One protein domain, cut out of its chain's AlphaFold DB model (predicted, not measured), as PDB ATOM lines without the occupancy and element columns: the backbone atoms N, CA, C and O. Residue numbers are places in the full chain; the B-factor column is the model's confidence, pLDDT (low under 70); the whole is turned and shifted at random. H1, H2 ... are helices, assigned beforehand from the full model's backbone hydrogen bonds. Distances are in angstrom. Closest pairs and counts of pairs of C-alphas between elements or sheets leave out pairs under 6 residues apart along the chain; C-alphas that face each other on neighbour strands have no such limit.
ATOM      1  N   ASP A  15     103.756 -40.400 169.759       76.62
ATOM      2  CA  ASP A  15     103.419 -40.816 168.399       76.62
ATOM      3  C   ASP A  15     102.515 -42.057 168.458       76.62
ATOM      4  O   ASP A  15     101.398 -42.050 167.943       76.62
ATOM      5  N   LYS A  16     102.905 -43.071 169.237       79.19
ATOM      6  CA  LYS A  16     102.134 -44.319 169.382       79.19
ATOM      7  C   LYS A  16     100.754 -44.142 170.039       79.19
ATOM      8  O   LYS A  16      99.825 -44.909 169.771       79.19
ATOM      9  N   ILE A  17     100.602 -43.156 170.924       76.88
ATOM     10  CA  ILE A  17      99.316 -42.851 171.578       76.88
ATOM     11  C   ILE A  17      98.350 -42.185 170.594       76.88
ATOM     12  O   ILE A  17      97.157 -42.494 170.599       76.88
ATOM     13  N   THR A  18      98.855 -41.291 169.743       75.75
ATOM     14  CA  THR A  18      98.024 -40.564 168.773       75.75
ATOM     15  C   THR A  18      97.597 -41.428 167.586       75.75
ATOM     16  O   THR A  18      96.509 -41.210 167.064       75.75
ATOM     17  N   GLU A  19      98.340 -42.489 167.245       76.94
ATOM     18  CA  GLU A  19      97.970 -43.454 166.190       76.94
ATOM     19  C   GLU A  19      96.602 -44.133 166.389       76.94
ATOM     20  O   GLU A  19      95.979 -44.568 165.421       76.94
ATOM     21  N   ASN A  20      96.127 -44.253 167.634       79.12
ATOM     22  CA  ASN A  20      94.851 -44.905 167.954       79.12
ATOM     23  C   ASN A  20      93.723 -43.912 168.284       79.12
ATOM     24  O   ASN A  20      92.613 -44.338 168.615       79.12
ATOM     25  N   LEU A  21      93.990 -42.604 168.229       78.75
ATOM     26  CA  LEU A  21      93.023 -41.553 168.538       78.75
ATOM     27  C   LEU A  21      92.476 -40.942 167.245       78.75
ATOM     28  O   LEU A  21      93.217 -40.386 166.443       78.75
ATOM     29  N   GLU A  22      91.157 -41.004 167.060       81.44
ATOM     30  CA  GLU A  22      90.469 -40.374 165.928       81.44
ATOM     31  C   GLU A  22      90.188 -38.897 166.264       81.44
ATOM     32  O   GLU A  22      89.141 -38.541 166.808       81.44
ATOM     33  N   LEU A  23      91.184 -38.042 166.022       74.44
ATOM     34  CA  LEU A  23      91.191 -36.639 166.462       74.44
ATOM     35  C   LEU A  23      90.101 -35.802 165.813       74.44
ATOM     36  O   LEU A  23      89.431 -35.049 166.514       74.44
ATOM     37  N   GLU A  24      89.899 -35.977 164.507       76.44
ATOM     38  CA  GLU A  24      88.894 -35.252 163.728       76.44
ATOM     39  C   GLU A  24      87.499 -35.394 164.364       76.44
ATOM     40  O   GLU A  24      86.801 -34.403 164.561       76.44
ATOM     41  N   GLY A  25      87.137 -36.601 164.815       81.12
ATOM     42  CA  GLY A  25      85.855 -36.858 165.478       81.12
ATOM     43  C   GLY A  25      85.760 -36.346 166.922       81.12
ATOM     44  O   GLY A  25      84.658 -36.135 167.425       81.12
ATOM     45  N   LEU A  26      86.888 -36.147 167.608       82.81
ATOM     46  CA  LEU A  26      86.920 -35.621 168.980       82.81
ATOM     47  C   LEU A  26      86.801 -34.095 169.021       82.81
ATOM     48  O   LEU A  26      86.245 -33.554 169.981       82.81
ATOM     49  N   VAL A  27      87.335 -33.411 168.007       81.25
ATOM     50  CA  VAL A  27      87.299 -31.946 167.919       81.25
ATOM     51  C   VAL A  27      86.086 -31.427 167.149       81.25
ATOM     52  O   VAL A  27      85.762 -30.247 167.303       81.25
ATOM     53  N   GLU A  28      85.387 -32.283 166.396       85.25
ATOM     54  CA  GLU A  28      84.188 -31.920 165.632       85.25
ATOM     55  C   GLU A  28      83.138 -31.227 166.521       85.25
ATOM     56  O   GLU A  28      82.678 -31.752 167.543       85.25
ATOM     57  N   GLY A  29      82.748 -30.013 166.136       84.88
ATOM     58  CA  GLY A  29      81.765 -29.203 166.857       84.88
ATOM     59  C   GLY A  29      82.266 -28.571 168.160       84.88
ATOM     60  O   GLY A  29      81.469 -27.960 168.882       84.88
ATOM     61  N   THR A  30      83.557 -28.685 168.469       85.50
ATOM     62  CA  THR A  30      84.191 -27.969 169.579       85.50
ATOM     63  C   THR A  30      84.824 -26.664 169.097       85.50
ATOM     64  O   THR A  30      85.018 -26.439 167.906       85.50
ATOM     65  N   GLU A  31      85.195 -25.789 170.032       81.06
ATOM     66  CA  GLU A  31      85.976 -24.580 169.726       81.06
ATOM     67  C   GLU A  31      87.390 -24.873 169.186       81.06
ATOM     68  O   GLU A  31      88.093 -23.951 168.784       81.06
ATOM     69  N   TRP A  32      87.794 -26.146 169.172       78.50
ATOM     70  CA  TRP A  32      89.120 -26.616 168.788       78.50
ATOM     71  C   TRP A  32      89.194 -27.141 167.353       78.50
ATOM     72  O   TRP A  32      90.297 -27.373 166.873       78.50
ATOM     73  N   GLU A  33      88.054 -27.296 166.669       82.75
ATOM     74  CA  GLU A  33      87.968 -27.805 165.289       82.75
ATOM     75  C   GLU A  33      88.870 -27.027 164.313       82.75
ATOM     76  O   GLU A  33      89.499 -27.619 163.445       82.75
ATOM     77  N   ASP A  34      88.979 -25.705 164.489       80.06
ATOM     78  CA  ASP A  34      89.805 -24.828 163.646       80.06
ATOM     79  C   ASP A  34      91.244 -24.628 164.173       80.06
ATOM     80  O   ASP A  34      92.095 -24.104 163.453       80.06
ATOM     81  N   GLU A  35      91.519 -24.986 165.432       78.38
ATOM     82  CA  GLU A  35      92.795 -24.702 166.117       78.38
ATOM     83  C   GLU A  35      93.696 -25.946 166.209       78.38
ATOM     84  O   GLU A  35      94.918 -25.831 166.297       78.38
ATOM     85  N   ILE A  36      93.114 -27.148 166.168       78.38
ATOM     86  CA  ILE A  36      93.848 -28.416 166.201       78.38
ATOM     87  C   ILE A  36      93.886 -28.995 164.786       78.38
ATOM     88  O   ILE A  36      92.870 -29.420 164.247       78.38
ATOM     89  N   SER A  37      95.077 -29.015 164.188       71.25
ATOM     90  CA  SER A  37      95.336 -29.656 162.893       71.25
ATOM     91  C   SER A  37      96.022 -31.006 163.106       71.25
ATOM     92  O   SER A  37      96.939 -31.090 163.917       71.25
ATOM     93  N   GLU A  38      95.637 -32.039 162.351       70.44
ATOM     94  CA  GLU A  38      96.282 -33.369 162.401       70.44
ATOM     95  C   GLU A  38      97.765 -33.344 161.986       70.44
ATOM     96  O   GLU A  38      98.519 -34.255 162.318       70.44
ATOM     97  N   ASP A  39      98.199 -32.296 161.282       71.31
ATOM     98  CA  ASP A  39      99.586 -32.113 160.848       71.31
ATOM     99  C   ASP A  39     100.535 -31.628 161.970       71.31
ATOM    100  O   ASP A  39     101.753 -31.650 161.785       71.31
ATOM    101  N   GLU A  40     100.010 -31.179 163.119       72.88
ATOM    102  CA  GLU A  40     100.785 -30.618 164.239       72.88
ATOM    103  C   GLU A  40     100.567 -31.461 165.512       72.88
ATOM    104  O   GLU A  40      99.432 -31.842 165.816       72.88
ATOM    105  N   PRO A  41     101.613 -31.753 166.310       78.81
ATOM    106  CA  PRO A  41     101.443 -32.469 167.569       78.81
ATOM    107  C   PRO A  41     100.466 -31.732 168.500       78.81
ATOM    108  O   PRO A  41     100.723 -30.612 168.939       78.81
ATOM    109  N   ILE A  42      99.367 -32.396 168.881       76.44
ATOM    110  CA  ILE A  42      98.304 -31.844 169.752       76.44
ATOM    111  C   ILE A  42      98.871 -31.288 171.058       76.44
ATOM    112  O   ILE A  42      98.379 -30.301 171.597       76.44
ATOM    113  N   GLY A  43      99.913 -31.932 171.589       80.25
ATOM    114  CA  GLY A  43     100.581 -31.475 172.802       80.25
ATOM    115  C   GLY A  43     101.141 -30.058 172.665       80.25
ATOM    116  O   GLY A  43     101.083 -29.292 173.625       80.25
ATOM    117  N   GLU A  44     101.627 -29.684 171.479       83.75
ATOM    118  CA  GLU A  44     102.147 -28.344 171.204       83.75
ATOM    119  C   GLU A  44     101.017 -27.320 171.046       83.75
ATOM    120  O   GLU A  44     101.067 -26.269 171.688       83.75
ATOM    121  N   THR A  45      99.967 -27.626 170.275       83.25
ATOM    122  CA  THR A  45      98.830 -26.704 170.070       83.25
ATOM    123  C   THR A  45      98.047 -26.475 171.361       83.25
ATOM    124  O   THR A  45      97.871 -25.335 171.808       83.25
ATOM    125  N   LEU A  46      97.637 -27.559 172.020       82.62
ATOM    126  CA  LEU A  46      96.871 -27.521 173.261       82.62
ATOM    127  C   LEU A  46      97.717 -26.961 174.409       82.62
ATOM    128  O   LEU A  46      97.260 -26.102 175.168       82.62
ATOM    129  N   GLY A  47      98.976 -27.397 174.506       87.00
ATOM    130  CA  GLY A  47      99.932 -26.874 175.477       87.00
ATOM    131  C   GLY A  47     100.210 -25.387 175.270       87.00
ATOM    132  O   GLY A  47     100.283 -24.635 176.244       87.00
ATOM    133  N   GLY A  48     100.287 -24.933 174.018       88.12
ATOM    134  CA  GLY A  48     100.439 -23.530 173.650       88.12
ATOM    135  C   GLY A  48      99.234 -22.681 174.053       88.12
ATOM    136  O   GLY A  48      99.407 -21.647 174.709       88.12
ATOM    137  N   LEU A  49      98.009 -23.119 173.737       86.62
ATOM    138  CA  LEU A  49      96.801 -22.372 174.095       86.62
ATOM    139  C   LEU A  49      96.641 -22.282 175.618       86.62
ATOM    140  O   LEU A  49      96.545 -21.177 176.165       86.62
ATOM    141  N   ILE A  50      96.678 -23.428 176.305       88.56
ATOM    142  CA  ILE A  50      96.549 -23.509 177.766       88.56
ATOM    143  C   ILE A  50      97.679 -22.720 178.433       88.56
ATOM    144  O   ILE A  50      97.427 -21.887 179.310       88.56
ATOM    145  N   GLY A  51      98.915 -22.913 177.973       92.94
ATOM    146  CA  GLY A  51     100.094 -22.204 178.456       92.94
ATOM    147  C   GLY A  51      99.979 -20.691 178.283       92.94
ATOM    148  O   GLY A  51     100.348 -19.945 179.187       92.94
ATOM    149  N   SER A  52      99.390 -20.209 177.186       93.06
ATOM    150  CA  SER A  52      99.175 -18.774 176.966       93.06
ATOM    151  C   SER A  52      98.119 -18.175 177.903       93.06
ATOM    152  O   SER A  52      98.242 -17.024 178.335       93.06
ATOM    153  N   ILE A  53      97.062 -18.926 178.224       92.44
ATOM    154  CA  ILE A  53      95.983 -18.472 179.110       92.44
ATOM    155  C   ILE A  53      96.493 -18.444 180.549       92.44
ATOM    156  O   ILE A  53      96.442 -17.403 181.213       92.44
ATOM    157  N   ILE A  54      97.033 -19.571 181.011       94.25
ATOM    158  CA  ILE A  54      97.551 -19.723 182.371       94.25
ATOM    159  C   ILE A  54      98.767 -18.814 182.571       94.25
ATOM    160  O   ILE A  54      98.827 -18.076 183.553       94.25
ATOM    161  N   GLY A  55      99.696 -18.795 181.615       95.69
ATOM    162  CA  GLY A  55     100.907 -17.982 181.666       95.69
ATOM    163  C   GLY A  55     100.619 -16.486 181.733       95.69
ATOM    164  O   GLY A  55     101.267 -15.783 182.505       95.69
ATOM    165  N   ARG A  56      99.601 -15.988 181.015       94.69
ATOM    166  CA  ARG A  56      99.161 -14.588 181.155       94.69
ATOM    167  C   ARG A  56      98.595 -14.305 182.541       94.69
ATOM    168  O   ARG A  56      98.978 -13.311 183.145       94.69
ATOM    169  N   LYS A  57      97.723 -15.173 183.057       94.81
ATOM    170  CA  LYS A  57      97.078 -14.972 184.363       94.81
ATOM    171  C   LYS A  57      98.088 -15.000 185.513       94.81
ATOM    172  O   LYS A  57      98.081 -14.109 186.361       94.81
ATOM    173  N   ILE A  58      98.980 -15.992 185.517       94.62
ATOM    174  CA  ILE A  58     100.056 -16.103 186.509       94.62
ATOM    175  C   ILE A  58     101.051 -14.954 186.330       94.62
ATOM    176  O   ILE A  58     101.413 -14.302 187.305       94.62
ATOM    177  N   GLY A  59     101.463 -14.670 185.093       94.81
ATOM    178  CA  GLY A  59     102.401 -13.593 184.785       94.81
ATOM    179  C   GLY A  59     101.882 -12.216 185.194       94.81
ATOM    180  O   GLY A  59     102.655 -11.399 185.681       94.81
ATOM    181  N   GLU A  60     100.581 -11.964 185.068       95.88
ATOM    182  CA  GLU A  60      99.947 -10.739 185.546       95.88
ATOM    183  C   GLU A  60      99.945 -10.650 187.075       95.88
ATOM    184  O   GLU A  60     100.333  -9.618 187.616       95.88
ATOM    185  N   GLN A  61      99.538 -11.711 187.780       94.31
ATOM    186  CA  GLN A  61      99.538 -11.715 189.246       94.31
ATOM    187  C   GLN A  61     100.948 -11.524 189.806       94.31
ATOM    188  O   GLN A  61     101.179 -10.626 190.612       94.31
ATOM    189  N   VAL A  62     101.901 -12.328 189.334       93.88
ATOM    190  CA  VAL A  62     103.303 -12.253 189.760       93.88
ATOM    191  C   VAL A  62     103.920 -10.920 189.339       93.88
ATOM    192  O   VAL A  62     104.628 -10.294 190.122       93.88
ATOM    193  N   GLY A  63     103.624 -10.456 188.126       94.06
ATOM    194  CA  GLY A  63     104.108  -9.184 187.602       94.06
ATOM    195  C   GLY A  63     103.599  -7.982 188.389       94.06
ATOM    196  O   GLY A  63     104.378  -7.061 188.618       94.06
ATOM    197  N   ARG A  64     102.342  -7.995 188.851       93.69
ATOM    198  CA  ARG A  64     101.809  -6.963 189.754       93.69
ATOM    199  C   ARG A  64     102.503  -7.004 191.105       93.69
ATOM    200  O   ARG A  64     103.068  -5.998 191.493       93.69
ATOM    201  N   THR A  65     102.572  -8.159 191.766       92.12
ATOM    202  CA  THR A  65     103.208  -8.261 193.090       92.12
ATOM    203  C   THR A  65     104.681  -7.846 193.067       92.12
ATOM    204  O   THR A  65     105.133  -7.101 193.933       92.12
ATOM    205  N   ILE A  66     105.448  -8.315 192.075       91.12
ATOM    206  CA  ILE A  66     106.856  -7.925 191.920       91.12
ATOM    207  C   ILE A  66     106.956  -6.455 191.505       91.12
ATOM    208  O   ILE A  66     107.827  -5.744 191.996       91.12
ATOM    209  N   GLY A  67     106.081  -6.003 190.607       90.44
ATOM    210  CA  GLY A  67     106.019  -4.618 190.162       90.44
ATOM    211  C   GLY A  67     105.782  -3.661 191.323       90.44
ATOM    212  O   GLY A  67     106.551  -2.722 191.475       90.44
ATOM    213  N   ASP A  68     104.796  -3.942 192.167       90.19
ATOM    214  CA  ASP A  68     104.446  -3.132 193.332       90.19
ATOM    215  C   ASP A  68     105.609  -3.078 194.327       90.19
ATOM    216  O   ASP A  68     106.003  -1.991 194.730       90.19
ATOM    217  N   LEU A  69     106.247  -4.215 194.625       89.38
ATOM    218  CA  LEU A  69     107.395  -4.265 195.537       89.38
ATOM    219  C   LEU A  69     108.609  -3.490 194.996       89.38
ATOM    220  O   LEU A  69     109.292  -2.790 195.738       89.38
ATOM    221  N   VAL A  70     108.887  -3.595 193.693       87.94
ATOM    222  CA  VAL A  70     110.000  -2.872 193.054       87.94
ATOM    223  C   VAL A  70     109.700  -1.377 192.941       87.94
ATOM    224  O   VAL A  70     110.606  -0.560 193.105       87.94
ATOM    225  N   VAL A  71     108.453  -1.008 192.647       87.56
ATOM    226  CA  VAL A  71     108.008   0.388 192.590       87.56
ATOM    227  C   VAL A  71     108.051   1.015 193.979       87.56
ATOM    228  O   VAL A  71     108.565   2.121 194.106       87.56
ATOM    229  N   GLU A  72     107.581   0.311 195.008       81.25
ATOM    230  CA  GLU A  72     107.647   0.750 196.402       81.25
ATOM    231  C   GLU A  72     109.096   0.963 196.843       81.25
ATOM    232  O   GLU A  72     109.416   2.031 197.350       81.25
ATOM    233  N   GLU A  73     109.999   0.020 196.569       82.56
ATOM    234  CA  GLU A  73     111.421   0.162 196.909       82.56
ATOM    235  C   GLU A  73     112.084   1.328 196.150       82.56
ATOM    236  O   GLU A  73     112.857   2.085 196.731       82.56
ATOM    237  N   LEU A  74     111.782   1.515 194.858       79.31
ATOM    238  CA  LEU A  74     112.368   2.598 194.054       79.31
ATOM    239  C   LEU A  74     111.817   3.984 194.402       79.31
ATOM    240  O   LEU A  74     112.571   4.955 194.339       79.31
ATOM    241  N   LEU A  75     110.527   4.090 194.724       74.69
ATOM    242  CA  LEU A  75     109.907   5.347 195.144       74.69
ATOM    243  C   LEU A  75     110.290   5.681 196.589       74.69
ATOM    244  O   LEU A  75     110.694   6.805 196.856       74.69
ATOM    245  N   SER A  76     110.287   4.700 197.493       65.25
ATOM    246  CA  SER A  76     110.716   4.867 198.890       65.25
ATOM    247  C   SER A  76     112.202   5.225 199.005       65.25
ATOM    248  O   SER A  76     112.578   6.071 199.811       65.25
ATOM    249  N   ALA A  77     113.060   4.674 198.139       64.44
ATOM    250  CA  ALA A  77     114.468   5.069 198.065       64.44
ATOM    251  C   ALA A  77     114.699   6.452 197.411       64.44
ATOM    252  O   ALA A  77     115.838   6.925 197.385       64.44
ATOM    253  N   GLY A  78     113.659   7.073 196.842       56.78
ATOM    254  CA  GLY A  78     113.713   8.377 196.173       56.78
ATOM    255  C   GLY A  78     113.084   9.537 196.955       56.78
ATOM    256  O   GLY A  78     113.349  10.685 196.607       56.78
TER     257      GLY A  78
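Overview. This is residues 15 to 78 of the 141 residues of an uncharacterized protein of Natronococcus amylolyticus DSM 10524 (UniProt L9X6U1). A single long helix, H3, makes the length of this domain, with a small head at the end where H3 begins. The head holds the two short helices H1 and H2, the looping residues 28 to 41 and the beginning of H3, while residues 50 to 78, of which 50 to 76 belong to H3, stick out from it as a long arm with a kink near residue 53. The head is loosely put together, and no helix touches another. The printed part has 64 residues, with three named helices in the order H1, H2, H3 and no named strand, and its class is all helix. The whole is extended, with a radius of gyration of the C-alphas of 20.0 A, and spans 62 by 25 by 14 A.

Arrangement. The longest helix is H3, residues 42 to 76, and it touches no other helix. It has a kink of 31 degrees near residue 53. Residues 50 to 78, of which 50 to 76 belong to H3, stand free, with no C-alpha 8 or more residues away along the chain within 10 A of them. Before H3 comes H2, residues 23 to 27, and the two are apart, with no C-alpha of the one within 8 A of the other. The link from H2 to H3 is long, with 14 residues, 28 to 41. H1, residues 15 to 18, is apart from H3 by the same test. H1 is also apart from H2, though the link between them is tight, with 4 residues. In H2 and H3 every pair of O of residue i and N of residue i+4 is within hydrogen-bond range. H1, with 4 residues, is too short for such a pair, and its one pair of O of residue i and N of residue i+3 is within range.

Along the chain. H3 has 35 residues, from Ile 42 to Ser 76, and measures 48.5 A from first to last C-alpha. C-alpha 42 is at (98.304, -31.844, 169.752) and C-alpha 76 is at (110.716, 4.867, 198.890). The place of the kink can be found at C-alpha 53, at (95.983, -18.472, 179.110). H2 has 5 residues, from Leu 23 to Val 27, and measures 6.3 A from first to last C-alpha. H1 has 4 residues, from Asp 15 to Thr 18, and measures 5.4 A from first to last C-alpha. It begins with C-alpha 15 at (103.419, -40.816, 168.399).

Size, cuts and confidence. The outline is a rod, and the two C-alphas farthest apart, those of Asn 20 and Gly 78, are 63.2 A from each other. The first and last printed C-alphas, those of Asp 15 and Gly 78, are 57.4 A apart. Without the stretch that stands free, the body has 35 residues, spans 25 by 21 by 13 A and has a radius of gyration of 9.5 A, 1.12 times that of a compact globule of as many residues. The C-alphas of residues 28 to 41, which hold no named element, lie 13 to 22 A from the mean of all C-alphas. The printed part has no cut, and it runs from residue 15 to residue 78 of a full chain of 141 residues. The mean pLDDT of the printed part is 83.3, with 88 for H3, 79 for H2 and 77 for H1. Confidence is low, under 70, at residues 76 to 78, of which Ser 76 belongs to H3.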